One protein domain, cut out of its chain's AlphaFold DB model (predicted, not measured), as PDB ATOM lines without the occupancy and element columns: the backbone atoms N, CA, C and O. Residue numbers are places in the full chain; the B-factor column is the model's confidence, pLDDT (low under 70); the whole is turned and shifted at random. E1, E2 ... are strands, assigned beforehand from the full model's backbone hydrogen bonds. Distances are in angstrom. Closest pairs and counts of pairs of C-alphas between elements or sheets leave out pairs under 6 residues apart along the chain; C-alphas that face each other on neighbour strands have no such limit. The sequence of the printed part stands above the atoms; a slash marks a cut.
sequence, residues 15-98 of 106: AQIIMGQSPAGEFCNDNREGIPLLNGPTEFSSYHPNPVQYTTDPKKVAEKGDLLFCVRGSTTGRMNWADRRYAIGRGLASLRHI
ATOM      1  N   ALA A  15     275.676 246.594 347.342       96.19
ATOM      2  CA  ALA A  15     274.890 245.423 347.002       96.19
ATOM      3  C   ALA A  15     274.003 244.961 348.161       96.19
ATOM      4  O   ALA A  15     274.432 244.840 349.306       96.19
ATOM      5  N   GLN A  16     272.766 244.605 347.824       96.50
ATOM      6  CA  GLN A  16     271.947 243.739 348.652       96.50
ATOM      7  C   GLN A  16     272.527 242.321 348.592       96.50
ATOM      8  O   GLN A  16     272.703 241.759 347.509       96.50
ATOM      9  N   ILE A  17     272.800 241.747 349.762       97.81
ATOM     10  CA  ILE A  17     273.340 240.394 349.914       97.81
ATOM     11  C   ILE A  17     272.255 239.505 350.517       97.81
ATOM     12  O   ILE A  17     271.787 239.754 351.629       97.81
ATOM     13  N   ILE A  18     271.856 238.458 349.798       98.25
ATOM     14  CA  ILE A  18     270.866 237.483 350.261       98.25
ATOM     15  C   ILE A  18     271.585 236.167 350.534       98.25
ATOM     16  O   ILE A  18     271.930 235.428 349.615       98.25
ATOM     17  N   MET A  19     271.800 235.857 351.812       98.31
ATOM     18  CA  MET A  19     272.361 234.570 352.225       98.31
ATOM     19  C   MET A  19     271.345 233.452 351.997       98.31
ATOM     20  O   MET A  19     270.184 233.583 352.397       98.31
ATOM     21  N   GLY A  20     271.779 232.362 351.368       98.50
ATOM     22  CA  GLY A  20     270.922 231.234 351.040       98.50
ATOM     23  C   GLY A  20     270.514 230.394 352.249       98.50
ATOM     24  O   GLY A  20     271.201 230.317 353.270       98.50
ATOM     25  N   GLN A  21     269.374 229.725 352.116       98.56
ATOM     26  CA  GLN A  21     268.812 228.830 353.117       98.56
ATOM     27  C   GLN A  21     268.140 227.660 352.407       98.56
ATOM     28  O   GLN A  21     267.206 227.846 351.630       98.56
ATOM     29  N   SER A  22     268.618 226.447 352.682       96.19
ATOM     30  CA  SER A  22     268.059 225.250 352.058       96.19
ATOM     31  C   SER A  22     266.630 225.003 352.564       96.19
ATOM     32  O   SER A  22     266.411 225.092 353.779       96.19
ATOM     33  N   PRO A  23     265.679 224.696 351.666       97.00
ATOM     34  CA  PRO A  23     264.345 224.231 352.045       97.00
ATOM     35  C   PRO A  23     264.408 222.857 352.734       97.00
ATOM     36  O   PRO A  23     265.453 222.196 352.736       97.00
ATOM     37  N   ALA A  24     263.295 222.428 353.335       97.81
ATOM     38  CA  ALA A  24     263.180 221.061 353.840       97.81
ATOM     39  C   ALA A  24     263.129 220.064 352.671       97.81
ATOM     40  O   ALA A  24     262.602 220.372 351.600       97.81
ATOM     41  N   GLY A  25     263.684 218.867 352.883       97.50
ATOM     42  CA  GLY A  25     263.831 217.855 351.832       97.50
ATOM     43  C   GLY A  25     262.502 217.402 351.223       97.50
ATOM     44  O   GLY A  25     262.453 217.143 350.028       97.50
ATOM     45  N   GLU A  26     261.425 217.386 352.012       98.31
ATOM     46  CA  GLU A  26     260.071 217.021 351.563       98.31
ATOM     47  C   GLU A  26     259.494 217.964 350.495       98.31
ATOM     48  O   GLU A  26     258.661 217.551 349.697       98.31
ATOM     49  N   PHE A  27     259.969 219.213 350.434       98.50
ATOM     50  CA  PHE A  27     259.562 220.189 349.418       98.50
ATOM     51  C   PHE A  27     260.513 220.231 348.221       98.50
ATOM     52  O   PHE A  27     260.413 221.138 347.393       98.50
ATOM     53  N   CYS A  28     261.484 219.319 348.150       98.44
ATOM     54  CA  CYS A  28     262.459 219.259 347.071       98.44
ATOM     55  C   CYS A  28     262.134 218.120 346.106       98.44
ATOM     56  O   CYS A  28     261.788 217.023 346.529       98.44
ATOM     57  N   ASN A  29     262.298 218.367 344.810       98.62
ATOM     58  CA  ASN A  29     261.980 217.401 343.761       98.62
ATOM     59  C   ASN A  29     262.911 217.546 342.546       98.62
ATOM     60  O   ASN A  29     263.594 218.560 342.388       98.62
ATOM     61  N   ASP A  30     262.922 216.535 341.683       98.00
ATOM     62  CA  ASP A  30     263.571 216.514 340.364       98.00
ATOM     63  C   ASP A  30     262.560 216.610 339.198       98.00
ATOM     64  O   ASP A  30     262.944 216.859 338.055       98.00
ATOM     65  N   ASN A  31     261.258 216.539 339.499       97.81
ATOM     66  CA  ASN A  31     260.142 216.660 338.551       97.81
ATOM     67  C   ASN A  31     259.871 218.091 338.055       97.81
ATOM     68  O   ASN A  31     258.940 218.318 337.283       97.81
ATOM     69  N   ARG A  32     260.702 219.061 338.452       98.00
ATOM     70  CA  ARG A  32     260.605 220.480 338.071       98.00
ATOM     71  C   ARG A  32     259.380 221.213 338.618       98.00
ATOM     72  O   ARG A  32     258.930 222.194 338.028       98.00
ATOM     73  N   GLU A  33     258.868 220.780 339.763       98.44
ATOM     74  CA  GLU A  33     257.778 221.466 340.449       98.44
ATOM     75  C   GLU A  33     258.315 222.640 341.280       98.44
ATOM     76  O   GLU A  33     259.224 222.482 342.100       98.44
ATOM     77  N   GLY A  34     257.729 223.826 341.084       98.38
ATOM     78  CA  GLY A  34     258.140 225.062 341.753       98.38
ATOM     79  C   GLY A  34     259.267 225.794 341.016       98.38
ATOM     80  O   GLY A  34     259.193 225.982 339.802       98.38
ATOM     81  N   ILE A  35     260.289 226.258 341.744       98.75
ATOM     82  CA  ILE A  35     261.443 226.964 341.155       98.75
ATOM     83  C   ILE A  35     262.734 226.148 341.301       98.75
ATOM     84  O   ILE A  35     262.846 225.362 342.244       98.75
ATOM     85  N   PRO A  36     263.725 226.326 340.408       98.75
ATOM     86  CA  PRO A  36     264.967 225.576 340.499       98.75
ATOM     87  C   PRO A  36     265.751 225.927 341.768       98.75
ATOM     88  O   PRO A  36     265.814 227.088 342.173       98.75
ATOM     89  N   LEU A  37     266.359 224.915 342.378       98.81
ATOM     90  CA  LEU A  37     267.115 224.988 343.621       98.81
ATOM     91  C   LEU A  37     268.606 224.789 343.350       98.81
ATOM     92  O   LEU A  37     269.013 223.808 342.735       98.81
ATOM     93  N   LEU A  38     269.422 225.699 343.879       98.62
ATOM     94  CA  LEU A  38     270.878 225.628 343.852       98.62
ATOM     95  C   LEU A  38     271.399 225.567 345.288       98.62
ATOM     96  O   LEU A  38     271.312 226.544 346.029       98.62
ATOM     97  N   ASN A  39     271.941 224.425 345.713       97.00
ATOM     98  CA  ASN A  39     272.479 224.267 347.075       97.00
ATOM     99  C   ASN A  39     273.961 224.669 347.194       97.00
ATOM    100  O   ASN A  39     274.447 224.923 348.298       97.00
ATOM    101  N   GLY A  40     274.657 224.744 346.062       97.25
ATOM    102  CA  GLY A  40     276.070 225.070 345.916       97.25
ATOM    103  C   GLY A  40     276.401 225.318 344.439       97.25
ATOM    104  O   GLY A  40     275.487 225.461 343.630       97.25
ATOM    105  N   PRO A  41     277.686 225.379 344.063       97.94
ATOM    106  CA  PRO A  41     278.095 225.716 342.702       97.94
ATOM    107  C   PRO A  41     278.210 224.491 341.781       97.94
ATOM    108  O   PRO A  41     278.832 224.593 340.729       97.94
ATOM    109  N   THR A  42     277.690 223.323 342.175       97.50
ATOM    110  CA  THR A  42     277.785 222.086 341.378       97.50
ATOM    111  C   THR A  42     277.140 222.263 340.007       97.50
ATOM    112  O   THR A  42     277.700 221.845 339.000       97.50
ATOM    113  N   GLU A  43     276.006 222.959 339.962       97.94
ATOM    114  CA  GLU A  43     275.247 223.221 338.743       97.94
ATOM    115  C   GLU A  43     275.712 224.490 338.004       97.94
ATOM    116  O   GLU A  43     275.098 224.882 337.013       97.94
ATOM    117  N   PHE A  44     276.771 225.170 338.460       98.25
ATOM    118  CA  PHE A  44     277.298 226.352 337.771       98.25
ATOM    119  C   PHE A  44     277.986 225.943 336.462       98.25
ATOM    120  O   PHE A  44     278.895 225.114 336.465       98.25
ATOM    121  N   SER A  45     277.582 226.561 335.347       97.69
ATOM    122  CA  SER A  45     278.251 226.414 334.044       97.69
ATOM    123  C   SER A  45     279.199 227.588 333.754       97.69
ATOM    124  O   SER A  45     279.604 228.308 334.667       97.69
ATOM    125  N   SER A  46     279.548 227.818 332.486       95.75
ATOM    126  CA  SER A  46     280.352 228.969 332.067       95.75
ATOM    127  C   SER A  46     279.682 230.321 332.334       95.75
ATOM    128  O   SER A  46     280.394 231.296 332.555       95.75
ATOM    129  N   TYR A  47     278.343 230.398 332.311       94.81
ATOM    130  CA  TYR A  47     277.640 231.687 332.408       94.81
ATOM    131  C   TYR A  47     276.351 231.666 333.241       94.81
ATOM    132  O   TYR A  47     276.125 232.616 333.990       94.81
ATOM    133  N   HIS A  48     275.558 230.584 333.152       97.94
ATOM    134  CA  HIS A  48     274.297 230.392 333.900       97.94
ATOM    135  C   HIS A  48     274.211 229.007 334.568       97.94
ATOM    136  O   HIS A  48     274.769 228.047 334.030       97.94
ATOM    137  N   PRO A  49     273.524 228.830 335.710       98.38
ATOM    138  CA  PRO A  49     273.357 227.508 336.306       98.38
ATOM    139  C   PRO A  49     272.472 226.585 335.456       98.38
ATOM    140  O   PRO A  49     271.468 227.027 334.900       98.38
ATOM    141  N   ASN A  50     272.783 225.286 335.431       98.38
ATOM    142  CA  ASN A  50     271.926 224.241 334.865       98.38
ATOM    143  C   ASN A  50     271.348 223.358 335.991       98.38
ATOM    144  O   ASN A  50     271.955 222.345 336.345       98.38
ATOM    145  N   PRO A  51     270.222 223.760 336.610       98.00
ATOM    146  CA  PRO A  51     269.711 223.134 337.823       98.00
ATOM    147  C   PRO A  51     269.163 221.727 337.570       98.00
ATOM    148  O   PRO A  51     268.424 221.490 336.611       98.00
ATOM    149  N   VAL A  52     269.450 220.819 338.501       98.38
ATOM    150  CA  VAL A  52     268.929 219.440 338.504       98.38
ATOM    151  C   VAL A  52     267.874 219.195 339.586       98.38
ATOM    152  O   VAL A  52     267.236 218.150 339.593       98.38
ATOM    153  N   GLN A  53     267.671 220.159 340.487       98.44
ATOM    154  CA  GLN A  53     266.745 220.072 341.614       98.44
ATOM    155  C   GLN A  53     265.846 221.310 341.659       98.44
ATOM    156  O   GLN A  53     266.231 222.388 341.205       98.44
ATOM    157  N   TYR A  54     264.648 221.150 342.210       98.81
ATOM    158  CA  TYR A  54     263.609 222.166 342.314       98.81
ATOM    159  C   TYR A  54     262.965 222.123 343.698       98.81
ATOM    160  O   TYR A  54     263.122 221.150 344.440       98.81
ATOM    161  N   THR A  55     262.266 223.195 344.066       98.75
ATOM    162  CA  THR A  55     261.496 223.247 345.308       98.75
ATOM    163  C   THR A  55     260.199 224.029 345.166       98.75
ATOM    164  O   THR A  55     260.147 225.068 344.501       98.75
ATOM    165  N   THR A  56     259.164 223.544 345.848       98.69
ATOM    166  CA  THR A  56     257.853 224.195 345.965       98.69
ATOM    167  C   THR A  56     257.760 225.153 347.159       98.69
ATOM    168  O   THR A  56     256.833 225.955 347.211       98.69
ATOM    169  N   ASP A  57     258.736 225.138 348.077       98.44
ATOM    170  CA  ASP A  57     258.772 225.980 349.287       98.44
ATOM    171  C   ASP A  57     260.134 226.695 349.442       98.44
ATOM    172  O   ASP A  57     260.936 226.387 350.335       98.44
ATOM    173  N   PRO A  58     260.458 227.646 348.545       98.31
ATOM    174  CA  PRO A  58     261.731 228.352 348.582       98.31
ATOM    175  C   PRO A  58     261.842 229.263 349.814       98.31
ATOM    176  O   PRO A  58     260.991 230.115 350.057       98.31
ATOM    177  N   LYS A  59     262.946 229.153 350.566       98.31
ATOM    178  CA  LYS A  59     263.200 229.997 351.755       98.31
ATOM    179  C   LYS A  59     263.932 231.297 351.443       98.31
ATOM    180  O   LYS A  59     263.706 232.316 352.096       98.31
ATOM    181  N   LYS A  60     264.828 231.261 350.459       98.62
ATOM    182  CA  LYS A  60     265.603 232.402 349.965       98.62
ATOM    183  C   LYS A  60     265.698 232.305 348.456       98.62
ATOM    184  O   LYS A  60     265.895 231.214 347.925       98.62
ATOM    185  N   VAL A  61     265.545 233.443 347.791       98.62
ATOM    186  CA  VAL A  61     265.442 233.516 346.336       98.62
ATOM    187  C   VAL A  61     266.460 234.512 345.802       98.62
ATOM    188  O   VAL A  61     266.522 235.646 346.274       98.62
ATOM    189  N   ALA A  62     267.239 234.066 344.822       98.50
ATOM    190  CA  ALA A  62     267.971 234.932 343.914       98.50
ATOM    191  C   ALA A  62     267.047 235.311 342.754       98.50
ATOM    192  O   ALA A  62     266.335 234.454 342.224       98.50
ATOM    193  N   GLU A  63     267.055 236.579 342.359       97.38
ATOM    194  CA  GLU A  63     266.289 237.039 341.201       97.38
ATOM    195  C   GLU A  63     267.132 236.980 339.928       97.38
ATOM    196  O   GLU A  63     268.361 236.888 339.965       97.38
ATOM    197  N   LYS A  64     266.452 237.053 338.783       96.62
ATOM    198  CA  LYS A  64     267.120 237.180 337.489       96.62
ATOM    199  C   LYS A  64     268.058 238.401 337.499       96.62
ATOM    200  O   LYS A  64     267.657 239.494 337.895       96.62
ATOM    201  N   GLY A  65     269.290 238.200 337.042       96.31
ATOM    202  CA  GLY A  65     270.360 239.197 337.003       96.31
ATOM    203  C   GLY A  65     271.211 239.265 338.275       96.31
ATOM    204  O   GLY A  65     272.223 239.961 338.272       96.31
ATOM    205  N   ASP A  66     270.854 238.551 339.347       97.69
ATOM    206  CA  ASP A  66     271.718 238.461 340.527       97.69
ATOM    207  C   ASP A  66     273.020 237.716 340.200       97.69
ATOM    208  O   ASP A  66     273.033 236.724 339.461       97.69
ATOM    209  N   LEU A  67     274.114 238.147 340.828       97.75
ATOM    210  CA  LEU A  67     275.339 237.361 340.879       97.75
ATOM    211  C   LEU A  67     275.193 236.301 341.972       97.75
ATOM    212  O   LEU A  67     275.002 236.623 343.146       97.75
ATOM    213  N   LEU A  68     275.294 235.033 341.595       98.62
ATOM    214  CA  LEU A  68     275.339 233.911 342.521       98.62
ATOM    215  C   LEU A  68     276.782 233.710 342.970       98.62
ATOM    216  O   LEU A  68     277.684 233.610 342.139       98.62
ATOM    217  N   PHE A  69     277.001 233.618 344.277       98.50
ATOM    218  CA  PHE A  69     278.329 233.520 344.868       98.50
ATOM    219  C   PHE A  69     278.397 232.339 345.835       98.50
ATOM    220  O   PHE A  69     277.596 232.237 346.765       98.50
ATOM    221  N   CYS A  70     279.356 231.435 345.636       98.50
ATOM    222  CA  CYS A  70     279.574 230.325 346.555       98.50
ATOM    223  C   CYS A  70     280.303 230.791 347.820       98.50
ATOM    224  O   CYS A  70     281.406 231.329 347.745       98.50
ATOM    225  N   VAL A  71     279.706 230.541 348.987       97.81
ATOM    226  CA  VAL A  71     280.189 231.036 350.292       97.81
ATOM    227  C   VAL A  71     280.791 229.947 351.184       97.81
ATOM    228  O   VAL A  71     281.116 230.209 352.340       97.81
ATOM    229  N   ARG A  72     280.901 228.703 350.700       94.44
ATOM    230  CA  ARG A  72     281.349 227.566 351.516       94.44
ATOM    231  C   ARG A  72     282.177 226.558 350.719       94.44
ATOM    232  O   ARG A  72     281.894 226.273 349.561       94.44
ATOM    233  N   GLY A  73     283.118 225.915 351.413       94.62
ATOM    234  CA  GLY A  73     283.872 224.760 350.919       94.62
ATOM    235  C   GLY A  73     285.055 225.146 350.033       94.62
ATOM    236  O   GLY A  73     285.389 226.323 349.901       94.62
ATOM    237  N   SER A  74     285.681 224.151 349.402       96.00
ATOM    238  CA  SER A  74     286.814 224.346 348.479       96.00
ATOM    239  C   SER A  74     286.449 225.120 347.205       96.00
ATOM    240  O   SER A  74     287.327 225.512 346.444       96.00
ATOM    241  N   THR A  75     285.157 225.358 346.974       95.44
ATOM    242  CA  THR A  75     284.614 226.105 345.835       95.44
ATOM    243  C   THR A  75     284.191 227.532 346.183       95.44
ATOM    244  O   THR A  75     283.554 228.188 345.358       95.44
ATOM    245  N   THR A  76     284.506 228.012 347.391       97.69
ATOM    246  CA  THR A  76     284.207 229.390 347.813       97.69
ATOM    247  C   THR A  76     284.752 230.389 346.791       97.69
ATOM    248  O   THR A  76     285.875 230.240 346.312       97.69
ATOM    249  N   GLY A  77     283.951 231.391 346.430       97.81
ATOM    250  CA  GLY A  77     284.302 232.385 345.416       97.81
ATOM    251  C   GLY A  77     283.931 232.015 343.981       97.81
ATOM    252  O   GLY A  77     284.010 232.875 343.108       97.81
ATOM    253  N   ARG A  78     283.477 230.782 343.703       98.25
ATOM    254  CA  ARG A  78     282.881 230.473 342.394       98.25
ATOM    255  C   ARG A  78     281.612 231.290 342.188       98.25
ATOM    256  O   ARG A  78     280.792 231.410 343.100       98.25
ATOM    257  N   MET A  79     281.459 231.805 340.972       98.25
ATOM    258  CA  MET A  79     280.388 232.722 340.609       98.25
ATOM    259  C   MET A  79     279.649 232.270 339.362       98.25
ATOM    260  O   MET A  79     280.196 231.550 338.525       98.25
ATOM    261  N   ASN A  80     278.402 232.706 339.258       98.31
ATOM    262  CA  ASN A  80     277.561 232.477 338.096       98.31
ATOM    263  C   ASN A  80     276.431 233.514 338.047       98.31
ATOM    264  O   ASN A  80     276.063 234.053 339.089       98.31
ATOM    265  N   TRP A  81     275.865 233.796 336.876       97.88
ATOM    266  CA  TRP A  81     274.771 234.762 336.757       97.88
ATOM    267  C   TRP A  81     273.421 234.058 336.778       97.88
ATOM    268  O   TRP A  81     273.207 233.101 336.037       97.88
ATOM    269  N   ALA A  82     272.486 234.546 337.588       98.12
ATOM    270  CA  ALA A  82     271.130 234.018 337.623       98.12
ATOM    271  C   ALA A  82     270.340 234.456 336.375       98.12
ATOM    272  O   ALA A  82     269.910 235.600 336.295       98.12
ATOM    273  N   ASP A  83     270.097 233.573 335.404       97.69
ATOM    274  CA  ASP A  83     269.285 233.881 334.205       97.69
ATOM    275  C   ASP A  83     267.767 233.921 334.477       97.69
ATOM    276  O   ASP A  83     266.980 234.412 333.661       97.69
ATOM    277  N   ARG A  84     267.356 233.403 335.636       97.88
ATOM    278  CA  ARG A  84     265.984 233.298 336.136       97.88
ATOM    279  C   ARG A  84     265.987 233.316 337.665       97.88
ATOM    280  O   ARG A  84     267.035 233.427 338.294       97.88
ATOM    281  N   ARG A  85     264.807 233.192 338.272       98.50
ATOM    282  CA  ARG A  85     264.683 233.036 339.727       98.50
ATOM    283  C   ARG A  85     265.192 231.670 340.171       98.50
ATOM    284  O   ARG A  85     264.810 230.659 339.586       98.50
ATOM    285  N   TYR A  86     265.980 231.651 341.240       98.81
ATOM    286  CA  TYR A  86     266.488 230.428 341.856       98.81
ATOM    287  C   TYR A  86     266.225 230.436 343.354       98.81
ATOM    288  O   TYR A  86     266.508 231.424 344.031       98.81
ATOM    289  N   ALA A  87     265.760 229.315 343.896       98.81
ATOM    290  CA  ALA A  87     265.925 229.051 345.315       98.81
ATOM    291  C   ALA A  87     267.414 228.808 345.591       98.81
ATOM    292  O   ALA A  87     268.069 228.056 344.866       98.81
ATOM    293  N   ILE A  88     267.955 229.428 346.637       98.81
ATOM    294  CA  ILE A  88     269.372 229.298 346.989       98.81
ATOM    295  C   ILE A  88     269.537 228.661 348.367       98.81
ATOM    296  O   ILE A  88     269.014 229.147 349.370       98.81
ATOM    297  N   GLY A  89     270.269 227.552 348.412       98.38
ATOM    298  CA  GLY A  89     270.626 226.839 349.631       98.38
ATOM    299  C   GLY A  89     271.809 227.471 350.362       98.38
ATOM    300  O   GLY A  89     272.436 228.415 349.889       98.38
ATOM    301  N   ARG A  90     272.149 226.921 351.534       97.19
ATOM    302  CA  ARG A  90     273.149 227.513 352.453       97.19
ATOM    303  C   ARG A  90     274.570 227.642 351.883       97.19
ATOM    304  O   ARG A  90     275.398 228.310 352.492       97.19
ATOM    305  N   GLY A  91     274.888 226.966 350.778       98.00
ATOM    306  CA  GLY A  91     276.196 227.061 350.125       98.00
ATOM    307  C   GLY A  91     276.373 228.300 349.245       98.00
ATOM    308  O   GLY A  91     277.492 228.550 348.792       98.00
ATOM    309  N   LEU A  92     275.305 229.067 349.006       98.69
ATOM    310  CA  LEU A  92     275.295 230.216 348.106       98.69
ATOM    311  C   LEU A  92     274.777 231.487 348.792       98.69
ATOM    312  O   LEU A  92     274.011 231.438 349.756       98.69
ATOM    313  N   ALA A  93     275.159 232.628 348.232       98.69
ATOM    314  CA  ALA A  93     274.503 233.914 348.418       98.69
ATOM    315  C   ALA A  93     274.162 234.516 347.048       98.69
ATOM    316  O   ALA A  93     274.835 234.210 346.060       98.69
ATOM    317  N   SER A  94     273.143 235.371 346.987       98.25
ATOM    318  CA  SER A  94     272.918 236.246 345.833       98.25
ATOM    319  C   SER A  94     273.361 237.670 346.150       98.25
ATOM    320  O   SER A  94     273.214 238.142 347.281       98.25
ATOM    321  N   LEU A  95     273.941 238.337 345.155       97.69
ATOM    322  CA  LEU A  95     274.398 239.719 345.230       97.69
ATOM    323  C   LEU A  95     273.663 240.527 344.162       97.69
ATOM    324  O   LEU A  95     273.732 240.207 342.973       97.69
ATOM    325  N   ARG A  96     272.980 241.589 344.590       96.06
ATOM    326  CA  ARG A  96     272.242 242.498 343.708       96.06
ATOM    327  C   ARG A  96     272.665 243.930 343.958       96.06
ATOM    328  O   ARG A  96     272.547 244.412 345.078       96.06
ATOM    329  N   HIS A  97     273.102 244.631 342.918       95.12
ATOM    330  CA  HIS A  97     273.472 246.036 343.052       95.12
ATOM    331  C   HIS A  97     272.270 246.892 343.494       95.12
ATOM    332  O   HIS A  97     271.185 246.792 342.919       95.12
ATOM    333  N   ILE A  98     272.452 247.774 344.483       93.50
ATOM    334  CA  ILE A  98     271.347 248.556 345.077       93.50
ATOM    335  C   ILE A  98     270.717 249.562 344.104       93.50
ATOM    336  O   ILE A  98     269.558 249.932 344.258       93.50
TER     337      ILE A  98
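This is residues 15 to 98 of the 106 residues of the protein "Methylase_S domain-containing protein" of Candidatus Brocadia caroliniensis (UniProt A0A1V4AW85). With little regular structure, this is a compact body mostly of loops round two small sheets: antiparallel E1-E7-E4-E5 toward one end, mixed E3-E2-E6 toward the other. The 84 printed residues include seven named strands, E1 to E7 in chain order, and no named helix: all strand, 28 residues. The radius of gyration of the C-alphas is 11.5 A, the spans 31 by 27 by 20 A.

E7, residues 92 to 97, is antiparallel to E1, residues 15 to 19 (N 16 to O 96, 2.8 A), and to E4, residues 67 to 70 (N 95 to O 67, 2.8 A). E4 forms a hairpin with E5, residues 79 to 81 (N 68 to O 80, 2.8 A). E2, residues 35 to 38, forms a hairpin with E3, residues 53 to 55 (N 37 to O 53, 2.8 A), and is parallel to E6, residues 86 to 88 (N 87 to O 36, 2.8 A).

E1, 12.3 A long, begins at C-alpha 15 (274.890, 245.423, 347.002); E7, 16.7 A, ends at C-alpha 97 (273.472, 246.036, 343.052).

The printed part has no cut; links E1 to E2, E2 to E3 and E3 to E4 are long. No printed residue is under 70 in pLDDT.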